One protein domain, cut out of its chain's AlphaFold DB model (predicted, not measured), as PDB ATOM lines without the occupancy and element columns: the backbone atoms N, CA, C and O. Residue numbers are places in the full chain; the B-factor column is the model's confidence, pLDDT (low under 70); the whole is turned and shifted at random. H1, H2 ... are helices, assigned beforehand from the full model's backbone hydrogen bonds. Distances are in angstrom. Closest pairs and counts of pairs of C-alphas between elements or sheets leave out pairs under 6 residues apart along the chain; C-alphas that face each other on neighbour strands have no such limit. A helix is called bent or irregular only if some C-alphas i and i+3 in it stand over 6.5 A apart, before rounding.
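What this domain is: This is residues 2 to 77 of the 77 residues of an uncharacterized protein of Haemophilus haemoglobinophilus (UniProt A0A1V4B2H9). A long helix, H1, and a bent helix, H3, run opposite ways along the length of a flat wedge, and H2 crosses its wide end. H1 and the later arm of H3, H3b, pack against each other; the earlier arm, H3a, turns away from H1 and packs on H2, while residues 28 to 34 stick out at the corner between H1 and H2. The printed part has 76 residues with three named helices, H1, H2 and H3 in that order along the chain, and no named strand, and its class is all helix. The whole is loose, with a radius of gyration of the C-alphas of 15.5 A, and its C-alphas span 47 by 27 by 13 A.

How they stand to each other: Begin with H1, residues 2 to 29, the longest helix. Look next at H3, residues 50 to 75: by its hydrogen bonds it was assigned as one helix, but it is bent, with C-alphas 58 and 61 at 6.5 A. Its arms, H3a at residues 50 to 58 and H3b at residues 61 to 75, stand at a steep tilt of 39 degrees. H1 touches H3b with residues 8 to 20 alone, at a shallow tilt of 28 degrees, opposite ways; their closest C-alphas, those of Ala 12 and Gly 65, are 4.6 A apart. H1 and H3a are near each other, with 6 pairs of C-alphas within 10 A. Now find H2, residues 32 to 44, which touches H3a and is about perpendicular to it, at 87 degrees; their closest C-alphas, those of Gly 43 and Gly 53, are 4.1 A apart. H1 and H2 are close but not clearly touching: their closest C-alphas, those of Ala 27 and Leu 35, are 7.1 A apart. H2 and H3b are apart. In H1, H2, H3a and H3b every O i to N i+4 pair is within hydrogen-bond range.

Where its parts are: Find C-alpha 2 at (204.056, 42.821, 130.317); from there H1 runs 40.6 A to C-alpha 29 at (189.881, 79.563, 120.521). H2 covers 18.1 A from Ser 32 to Glu 44. H3a measures 12.2 A from Thr 50 to Ala 58, and residues 59 and 60 belong to neither arm. H3b runs 20.9 A from Pro 61 to C-alpha 75 at (194.672, 43.108, 117.850).

The domain as a whole: The two C-alphas farthest apart, those of Glu 2 and Gln 33, are 47.7 A apart, while those of Glu 2 and Lys 77, the chain's last residue, are 13.6 A apart. The printed part has no cut, and the links H1 to H2 and H2 to H3 are tight. The mean pLDDT of the printed part is 73.7; look for values under 70 at residues 2 to 10, residue 13 and residues 64 to 77.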
ATOM      1  N   GLU A   2     204.035  41.573 129.524       58.72
ATOM      2  CA  GLU A   2     204.056  42.821 130.317       58.72
ATOM      3  C   GLU A   2     204.398  44.082 129.502       58.72
ATOM      4  O   GLU A   2     203.657  45.058 129.550       58.72
ATOM      5  N   LYS A   3     205.435  44.029 128.648       61.00
ATOM      6  CA  LYS A   3     205.817  45.150 127.759       61.00
ATOM      7  C   LYS A   3     204.690  45.582 126.813       61.00
ATOM      8  O   LYS A   3     204.486  46.770 126.598       61.00
ATOM      9  N   ILE A   4     203.931  44.611 126.311       63.03
ATOM     10  CA  ILE A   4     202.814  44.818 125.383       63.03
ATOM     11  C   ILE A   4     201.644  45.522 126.093       63.03
ATOM     12  O   ILE A   4     201.079  46.481 125.571       63.03
ATOM     13  N   ARG A   5     201.320  45.106 127.327       59.53
ATOM     14  CA  ARG A   5     200.319  45.785 128.168       59.53
ATOM     15  C   ARG A   5     200.735  47.208 128.537       59.53
ATOM     16  O   ARG A   5     199.891  48.099 128.545       59.53
ATOM     17  N   LEU A   6     202.022  47.423 128.809       62.91
ATOM     18  CA  LEU A   6     202.582  48.737 129.132       62.91
ATOM     19  C   LEU A   6     202.517  49.694 127.934       62.91
ATOM     20  O   LEU A   6     202.147  50.854 128.099       62.91
ATOM     21  N   GLN A   7     202.804  49.201 126.726       65.94
ATOM     22  CA  GLN A   7     202.644  49.964 125.485       65.94
ATOM     23  C   GLN A   7     201.172  50.292 125.203       65.94
ATOM     24  O   GLN A   7     200.868  51.439 124.885       65.94
ATOM     25  N   ALA A   8     200.258  49.336 125.407       64.06
ATOM     26  CA  ALA A   8     198.822  49.554 125.232       64.06
ATOM     27  C   ALA A   8     198.249  50.579 126.233       64.06
ATOM     28  O   ALA A   8     197.478  51.452 125.839       64.06
ATOM     29  N   MET A   9     198.659  50.534 127.510       66.62
ATOM     30  CA  MET A   9     198.267  51.553 128.498       66.62
ATOM     31  C   MET A   9     198.829  52.933 128.157       66.62
ATOM     32  O   MET A   9     198.104  53.923 128.243       66.62
ATOM     33  N   ARG A  10     200.105  53.016 127.752       68.00
ATOM     34  CA  ARG A  10     200.714  54.293 127.359       68.00
ATOM     35  C   ARG A  10     200.001  54.900 126.164       68.00
ATOM     36  O   ARG A  10     199.696  56.084 126.189       68.00
ATOM     37  N   ALA A  11     199.714  54.103 125.145       70.31
ATOM     38  CA  ALA A  11     199.095  54.613 123.937       70.31
ATOM     39  C   ALA A  11     197.637  55.047 124.162       70.31
ATOM     40  O   ALA A  11     197.262  56.112 123.688       70.31
ATOM     41  N   ALA A  12     196.862  54.310 124.970       71.31
ATOM     42  CA  ALA A  12     195.521  54.726 125.393       71.31
ATOM     43  C   ALA A  12     195.533  56.028 126.223       71.31
ATOM     44  O   ALA A  12     194.667  56.893 126.064       71.31
ATOM     45  N   GLY A  13     196.535  56.191 127.095       69.94
ATOM     46  CA  GLY A  13     196.735  57.420 127.865       69.94
ATOM     47  C   GLY A  13     197.102  58.616 126.984       69.94
ATOM     48  O   GLY A  13     196.527  59.692 127.140       69.94
ATOM     49  N   ILE A  14     198.002  58.422 126.015       77.69
ATOM     50  CA  ILE A  14     198.421  59.467 125.069       77.69
ATOM     51  C   ILE A  14     197.240  59.916 124.202       77.69
ATOM     52  O   ILE A  14     197.039  61.114 124.027       77.69
ATOM     53  N   THR A  15     196.415  58.989 123.711       73.75
ATOM     54  CA  THR A  15     195.242  59.338 122.895       73.75
ATOM     55  C   THR A  15     194.209  60.127 123.689       73.75
ATOM     56  O   THR A  15     193.716  61.136 123.195       73.75
ATOM     57  N   CYS A  16     193.940  59.740 124.940       81.12
ATOM     58  CA  CYS A  16     193.048  60.497 125.820       81.12
ATOM     59  C   CYS A  16     193.568  61.927 126.050       81.12
ATOM     60  O   CYS A  16     192.819  62.896 125.932       81.12
ATOM     61  N   PHE A  17     194.873  62.069 126.304       77.69
ATOM     62  CA  PHE A  17     195.506  63.365 126.532       77.69
ATOM     63  C   PHE A  17     195.463  64.276 125.294       77.69
ATOM     64  O   PHE A  17     195.180  65.464 125.418       77.69
ATOM     65  N   ILE A  18     195.680  63.724 124.095       80.69
ATOM     66  CA  ILE A  18     195.597  64.471 122.828       80.69
ATOM     67  C   ILE A  18     194.172  64.980 122.582       80.69
ATOM     68  O   ILE A  18     193.993  66.141 122.214       80.69
ATOM     69  N   VAL A  19     193.156  64.143 122.815       80.62
ATOM     70  CA  VAL A  19     191.747  64.532 122.637       80.62
ATOM     71  C   VAL A  19     191.354  65.623 123.640       80.62
ATOM     72  O   VAL A  19     190.718  66.599 123.255       80.62
ATOM     73  N   LEU A  20     191.792  65.520 124.901       81.38
ATOM     74  CA  LEU A  20     191.570  66.568 125.908       81.38
ATOM     75  C   LEU A  20     192.247  67.889 125.538       81.38
ATOM     76  O   LEU A  20     191.627  68.945 125.654       81.38
ATOM     77  N   ALA A  21     193.495  67.839 125.068       82.12
ATOM     78  CA  ALA A  21     194.217  69.030 124.630       82.12
ATOM     79  C   ALA A  21     193.509  69.714 123.450       82.12
ATOM     80  O   ALA A  21     193.359  70.933 123.452       82.12
ATOM     81  N   LEU A  22     193.010  68.938 122.482       82.06
ATOM     82  CA  LEU A  22     192.225  69.453 121.358       82.06
ATOM     83  C   LEU A  22     190.923  70.116 121.814       82.06
ATOM     84  O   LEU A  22     190.632  71.224 121.372       82.06
ATOM     85  N   ILE A  23     190.165  69.489 122.718       82.56
ATOM     86  CA  ILE A  23     188.927  70.079 123.253       82.56
ATOM     87  C   ILE A  23     189.235  71.375 124.009       82.56
ATOM     88  O   ILE A  23     188.535  72.365 123.819       82.56
ATOM     89  N   GLY A  24     190.302  71.396 124.813       80.69
ATOM     90  CA  GLY A  24     190.754  72.600 125.508       80.69
ATOM     91  C   GLY A  24     191.085  73.731 124.535       80.69
ATOM     92  O   GLY A  24     190.562  74.831 124.677       80.69
ATOM     93  N   ILE A  25     191.884  73.458 123.500       83.31
ATOM     94  CA  ILE A  25     192.221  74.454 122.471       83.31
ATOM     95  C   ILE A  25     190.953  74.968 121.784       83.31
ATOM     96  O   ILE A  25     190.770  76.175 121.669       83.31
ATOM     97  N   MET A  26     190.048  74.077 121.379       79.56
ATOM     98  CA  MET A  26     188.802  74.468 120.718       79.56
ATOM     99  C   MET A  26     187.912  75.314 121.637       79.56
ATOM    100  O   MET A  26     187.342  76.299 121.179       79.56
ATOM    101  N   ALA A  27     187.843  74.996 122.931       80.00
ATOM    102  CA  ALA A  27     187.069  75.761 123.907       80.00
ATOM    103  C   ALA A  27     187.633  77.170 124.164       80.00
ATOM    104  O   ALA A  27     186.862  78.085 124.435       80.00
ATOM    105  N   PHE A  28     188.956  77.352 124.078       80.69
ATOM    106  CA  PHE A  28     189.601  78.655 124.286       80.69
ATOM    107  C   PHE A  28     189.754  79.490 123.003       80.69
ATOM    108  O   PHE A  28     189.912  80.705 123.101       80.69
ATOM    109  N   VAL A  29     189.713  78.873 121.816       84.31
ATOM    110  CA  VAL A  29     189.881  79.563 120.521       84.31
ATOM    111  C   VAL A  29     188.542  79.920 119.864       84.31
ATOM    112  O   VAL A  29     188.469  80.936 119.173       84.31
ATOM    113  N   LEU A  30     187.481  79.125 120.053       80.06
ATOM    114  CA  LEU A  30     186.183  79.425 119.439       80.06
ATOM    115  C   LEU A  30     185.425  80.539 120.184       80.06
ATOM    116  O   LEU A  30     185.428  80.575 121.417       80.06
ATOM    117  N   PRO A  31     184.686  81.399 119.457       82.81
ATOM    118  CA  PRO A  31     183.714  82.303 120.059       82.81
ATOM    119  C   PRO A  31     182.649  81.526 120.841       82.81
ATOM    120  O   PRO A  31     182.179  80.474 120.400       82.81
ATOM    121  N   SER A  32     182.221  82.076 121.977       79.25
ATOM    122  CA  SER A  32     181.259  81.431 122.879       79.25
ATOM    123  C   SER A  32     179.929  81.088 122.201       79.25
ATOM    124  O   SER A  32     179.422  79.992 122.421       79.25
ATOM    125  N   GLN A  33     179.391  81.957 121.332       81.31
ATOM    126  CA  GLN A  33     178.186  81.647 120.545       81.31
ATOM    127  C   GLN A  33     178.370  80.398 119.676       81.31
ATOM    128  O   GLN A  33     177.549  79.490 119.715       81.31
ATOM    129  N   THR A  34     179.477  80.324 118.938       82.44
ATOM    130  CA  THR A  34     179.739  79.214 118.015       82.44
ATOM    131  C   THR A  34     179.938  77.901 118.769       82.44
ATOM    132  O   THR A  34     179.487  76.850 118.323       82.44
ATOM    133  N   LEU A  35     180.577  77.952 119.942       79.31
ATOM    134  CA  LEU A  35     180.728  76.793 120.819       79.31
ATOM    135  C   LEU A  35     179.363  76.273 121.297       79.31
ATOM    136  O   LEU A  35     179.118  75.070 121.268       79.31
ATOM    137  N   ILE A  36     178.468  77.177 121.703       81.69
ATOM    138  CA  ILE A  36     177.106  76.845 122.135       81.69
ATOM    139  C   ILE A  36     176.316  76.223 120.980       81.69
ATOM    140  O   ILE A  36     175.671  75.202 121.199       81.69
ATOM    141  N   ASP A  37     176.408  76.751 119.758       85.00
ATOM    142  CA  ASP A  37     175.716  76.184 118.590       85.00
ATOM    143  C   ASP A  37     176.180  74.752 118.286       85.00
ATOM    144  O   ASP A  37     175.354  73.851 118.135       85.00
ATOM    145  N   TYR A  38     177.494  74.497 118.291       81.69
ATOM    146  CA  TYR A  38     178.028  73.142 118.104       81.69
ATOM    147  C   TYR A  38     177.593  72.181 119.217       81.69
ATOM    148  O   TYR A  38     177.230  71.039 118.943       81.69
ATOM    149  N   LEU A  39     177.595  72.631 120.472       80.38
ATOM    150  CA  LEU A  39     177.123  71.828 121.603       80.38
ATOM    151  C   LEU A  39     175.613  71.580 121.540       80.38
ATOM    152  O   LEU A  39     175.169  70.493 121.900       80.38
ATOM    153  N   THR A  40     174.827  72.554 121.077       83.19
ATOM    154  CA  THR A  40     173.377  72.404 120.889       83.19
ATOM    155  C   THR A  40     173.107  71.364 119.819       83.19
ATOM    156  O   THR A  40     172.343  70.443 120.064       83.19
ATOM    157  N   PHE A  41     173.808  71.449 118.687       83.31
ATOM    158  CA  PHE A  41     173.687  70.496 117.590       83.31
ATOM    159  C   PHE A  41     174.014  69.063 118.035       83.31
ATOM    160  O   PHE A  41     173.288  68.120 117.729       83.31
ATOM    161  N   ILE A  42     175.082  68.888 118.824       81.06
ATOM    162  CA  ILE A  42     175.446  67.579 119.388       81.06
ATOM    163  C   ILE A  42     174.398  67.095 120.402       81.06
ATOM    164  O   ILE A  42     174.099  65.904 120.450       81.06
ATOM    165  N   GLY A  43     173.829  67.999 121.201       78.44
ATOM    166  CA  GLY A  43     172.729  67.688 122.116       78.44
ATOM    167  C   GLY A  43     171.452  67.273 121.380       78.44
ATOM    168  O   GLY A  43     170.827  66.278 121.753       78.44
ATOM    169  N   GLU A  44     171.094  67.983 120.308       84.62
ATOM    170  CA  GLU A  44     169.898  67.731 119.498       84.62
ATOM    171  C   GLU A  44     169.946  66.370 118.808       84.62
ATOM    172  O   GLU A  44     168.912  65.714 118.697       84.62
ATOM    173  N   LEU A  45     171.137  65.882 118.438       80.81
ATOM    174  CA  LEU A  45     171.317  64.514 117.929       80.81
ATOM    175  C   LEU A  45     170.837  63.439 118.920       80.81
ATOM    176  O   LEU A  45     170.506  62.328 118.512       80.81
ATOM    177  N   VAL A  46     170.781  63.767 120.212       78.31
ATOM    178  CA  VAL A  46     170.294  62.898 121.295       78.31
ATOM    179  C   VAL A  46     168.925  63.377 121.819       78.31
ATOM    180  O   VAL A  46     168.386  62.828 122.778       78.31
ATOM    181  N   GLY A  47     168.323  64.387 121.179       79.38
ATOM    182  CA  GLY A  47     167.048  64.992 121.574       79.38
ATOM    183  C   GLY A  47     167.130  65.843 122.846       79.38
ATOM    184  O   GLY A  47     166.111  66.052 123.505       79.38
ATOM    185  N   GLN A  48     168.324  66.304 123.231       79.62
ATOM    186  CA  GLN A  48     168.552  67.113 124.431       79.62
ATOM    187  C   GLN A  48     169.236  68.453 124.104       79.62
ATOM    188  O   GLN A  48     169.600  68.729 122.970       79.62
ATOM    189  N   GLY A  49     169.377  69.334 125.097       82.31
ATOM    190  CA  GLY A  49     170.001  70.648 124.912       82.31
ATOM    191  C   GLY A  49     171.534  70.638 124.974       82.31
ATOM    192  O   GLY A  49     172.188  69.603 125.123       82.31
ATOM    193  N   THR A  50     172.111  71.838 124.959       78.75
ATOM    194  CA  THR A  50     173.557  72.116 125.058       78.75
ATOM    195  C   THR A  50     174.274  71.400 126.188       78.75
ATOM    196  O   THR A  50     175.387  70.920 125.993       78.75
ATOM    197  N   THR A  51     173.658  71.300 127.368       79.12
ATOM    198  CA  THR A  51     174.255  70.663 128.550       79.12
ATOM    199  C   THR A  51     174.666  69.226 128.259       79.12
ATOM    200  O   THR A  51     175.731  68.779 128.670       79.12
ATOM    201  N   VAL A  52     173.839  68.511 127.502       79.00
ATOM    202  CA  VAL A  52     174.070  67.109 127.156       79.00
ATOM    203  C   VAL A  52     175.111  67.005 126.050       79.00
ATOM    204  O   VAL A  52     175.977  66.140 126.125       79.00
ATOM    205  N   GLY A  53     175.123  67.953 125.109       74.94
ATOM    206  CA  GLY A  53     176.219  68.108 124.153       74.94
ATOM    207  C   GLY A  53     177.583  68.265 124.832       74.94
ATOM    208  O   GLY A  53     178.535  67.584 124.452       74.94
ATOM    209  N   VAL A  54     177.675  69.073 125.899       79.31
ATOM    210  CA  VAL A  54     178.904  69.203 126.713       79.31
ATOM    211  C   VAL A  54     179.288  67.857 127.324       79.31
ATOM    212  O   VAL A  54     180.445  67.454 127.229       79.31
ATOM    213  N   PHE A  55     178.338  67.149 127.942       75.38
ATOM    214  CA  PHE A  55     178.604  65.854 128.573       75.38
ATOM    215  C   PHE A  55     179.062  64.796 127.567       75.38
ATOM    216  O   PHE A  55     179.967  64.025 127.876       75.38
ATOM    217  N   ILE A  56     178.496  64.784 126.359       76.50
ATOM    218  CA  ILE A  56     178.901  63.874 125.283       76.50
ATOM    219  C   ILE A  56     180.339  64.180 124.853       76.50
ATOM    220  O   ILE A  56     181.179  63.280 124.842       76.50
ATOM    221  N   VAL A  57     180.653  65.451 124.575       76.06
ATOM    222  CA  VAL A  57     182.008  65.890 124.192       76.06
ATOM    223  C   VAL A  57     183.023  65.627 125.310       76.06
ATOM    224  O   VAL A  57     184.143  65.204 125.037       76.06
ATOM    225  N   ALA A  58     182.633  65.794 126.574       74.69
ATOM    226  CA  ALA A  58     183.476  65.493 127.730       74.69
ATOM    227  C   ALA A  58     183.642  63.982 127.992       74.69
ATOM    228  O   ALA A  58     184.650  63.566 128.565       74.69
ATOM    229  N   ALA A  59     182.691  63.150 127.558       75.31
ATOM    230  CA  ALA A  59     182.758  61.691 127.654       75.31
ATOM    231  C   ALA A  59     183.541  61.037 126.499       75.31
ATOM    232  O   ALA A  59     184.009  59.907 126.644       75.31
ATOM    233  N   LEU A  60     183.742  61.735 125.377       70.69
ATOM    234  CA  LEU A  60     184.531  61.269 124.227       70.69
ATOM    235  C   LEU A  60     186.001  60.913 124.561       70.69
ATOM    236  O   LEU A  60     186.456  59.862 124.107       70.69
ATOM    237  N   PRO A  61     186.761  61.687 125.362       72.69
ATOM    238  CA  PRO A  61     188.120  61.320 125.765       72.69
ATOM    239  C   PRO A  61     188.225  59.987 126.529       72.69
ATOM    240  O   PRO A  61     188.980  59.121 126.073       72.69
ATOM    241  N   PRO A  62     187.471  59.741 127.623       71.94
ATOM    242  CA  PRO A  62     187.525  58.452 128.311       71.94
ATOM    243  C   PRO A  62     186.993  57.300 127.447       71.94
ATOM    244  O   PRO A  62     187.563  56.209 127.498       71.94
ATOM    245  N   LEU A  63     185.978  57.534 126.602       70.62
ATOM    246  CA  LEU A  63     185.512  56.542 125.623       70.62
ATOM    247  C   LEU A  63     186.603  56.185 124.613       70.62
ATOM    248  O   LEU A  63     186.867  55.009 124.403       70.62
ATOM    249  N   SER A  64     187.275  57.179 124.028       68.75
ATOM    250  CA  SER A  64     188.335  56.957 123.039       68.75
ATOM    251  C   SER A  64     189.528  56.198 123.633       68.75
ATOM    252  O   SER A  64     190.008  55.241 123.026       68.75
ATOM    253  N   GLY A  65     189.950  56.540 124.856       65.31
ATOM    254  CA  GLY A  65     191.012  55.824 125.568       65.31
ATOM    255  C   GLY A  65     190.625  54.380 125.909       65.31
ATOM    256  O   GLY A  65     191.423  53.460 125.713       65.31
ATOM    257  N   ALA A  66     189.388  54.153 126.361       65.56
ATOM    258  CA  ALA A  66     188.879  52.815 126.663       65.56
ATOM    259  C   ALA A  66     188.715  51.952 125.401       65.56
ATOM    260  O   ALA A  66     189.098  50.779 125.404       65.56
ATOM    261  N   MET A  67     188.206  52.540 124.313       65.69
ATOM    262  CA  MET A  67     188.045  51.878 123.019       65.69
ATOM    263  C   MET A  67     189.407  51.437 122.485       65.69
ATOM    264  O   MET A  67     189.570  50.275 122.132       65.69
ATOM    265  N   MET A  68     190.408  52.323 122.517       66.19
ATOM    266  CA  MET A  68     191.767  52.032 122.053       66.19
ATOM    267  C   MET A  68     192.422  50.911 122.874       66.19
ATOM    268  O   MET A  68     193.057  50.024 122.309       66.19
ATOM    269  N   TYR A  69     192.220  50.888 124.197       64.69
ATOM    270  CA  TYR A  69     192.704  49.801 125.056       64.69
ATOM    271  C   TYR A  69     192.061  48.449 124.708       64.69
ATOM    272  O   TYR A  69     192.762  47.438 124.601       64.69
ATOM    273  N   TYR A  70     190.740  48.417 124.504       63.38
ATOM    274  CA  TYR A  70     190.033  47.195 124.117       63.38
ATOM    275  C   TYR A  70     190.404  46.732 122.706       63.38
ATOM    276  O   TYR A  70     190.636  45.539 122.513       63.38
ATOM    277  N   PHE A  71     190.531  47.657 121.752       64.75
ATOM    278  CA  PHE A  71     190.924  47.361 120.376       64.75
ATOM    279  C   PHE A  71     192.338  46.774 120.320       64.75
ATOM    280  O   PHE A  71     192.564  45.760 119.666       64.75
ATOM    281  N   TRP A  72     193.285  47.328 121.083       58.69
ATOM    282  CA  TRP A  72     194.655  46.809 121.112       58.69
ATOM    283  C   TRP A  72     194.767  45.468 121.837       58.69
ATOM    284  O   TRP A  72     195.527  44.602 121.410       58.69
ATOM    285  N   ARG A  73     193.971  45.256 122.894       56.75
ATOM    286  CA  ARG A  73     193.845  43.947 123.552       56.75
ATOM    287  C   ARG A  73     193.283  42.879 122.603       56.75
ATOM    288  O   ARG A  73     193.559  41.702 122.813       56.75
ATOM    289  N   TRP A  74     192.512  43.288 121.595       58.62
ATOM    290  CA  TRP A  74     191.969  42.417 120.551       58.62
ATOM    291  C   TRP A  74     192.967  42.161 119.411       58.62
ATOM    292  O   TRP A  74     193.120  41.019 119.000       58.62
ATOM    293  N   VAL A  75     193.683  43.191 118.948       53.09
ATOM    294  CA  VAL A  75     194.672  43.108 117.850       53.09
ATOM    295  C   VAL A  75     195.960  42.369 118.245       53.09
ATOM    296  O   VAL A  75     196.620  41.796 117.390       53.09
ATOM    297  N   LEU A  76     196.334  42.374 119.528       54.66
ATOM    298  CA  LEU A  76     197.523  41.676 120.047       54.66
ATOM    299  C   LEU A  76     197.239  40.248 120.553       54.66
ATOM    300  O   LEU A  76     198.073  39.686 121.268       54.66
ATOM    301  N   LYS A  77     196.060  39.697 120.251       47.38
ATOM    302  CA  LYS A  77     195.740  38.288 120.501       47.38
ATOM    303  C   LYS A  77     196.265  37.418 119.366       47.38
ATOM    304  O   LYS A  77     196.715  36.300 119.693       47.38
TER     305      LYS A  77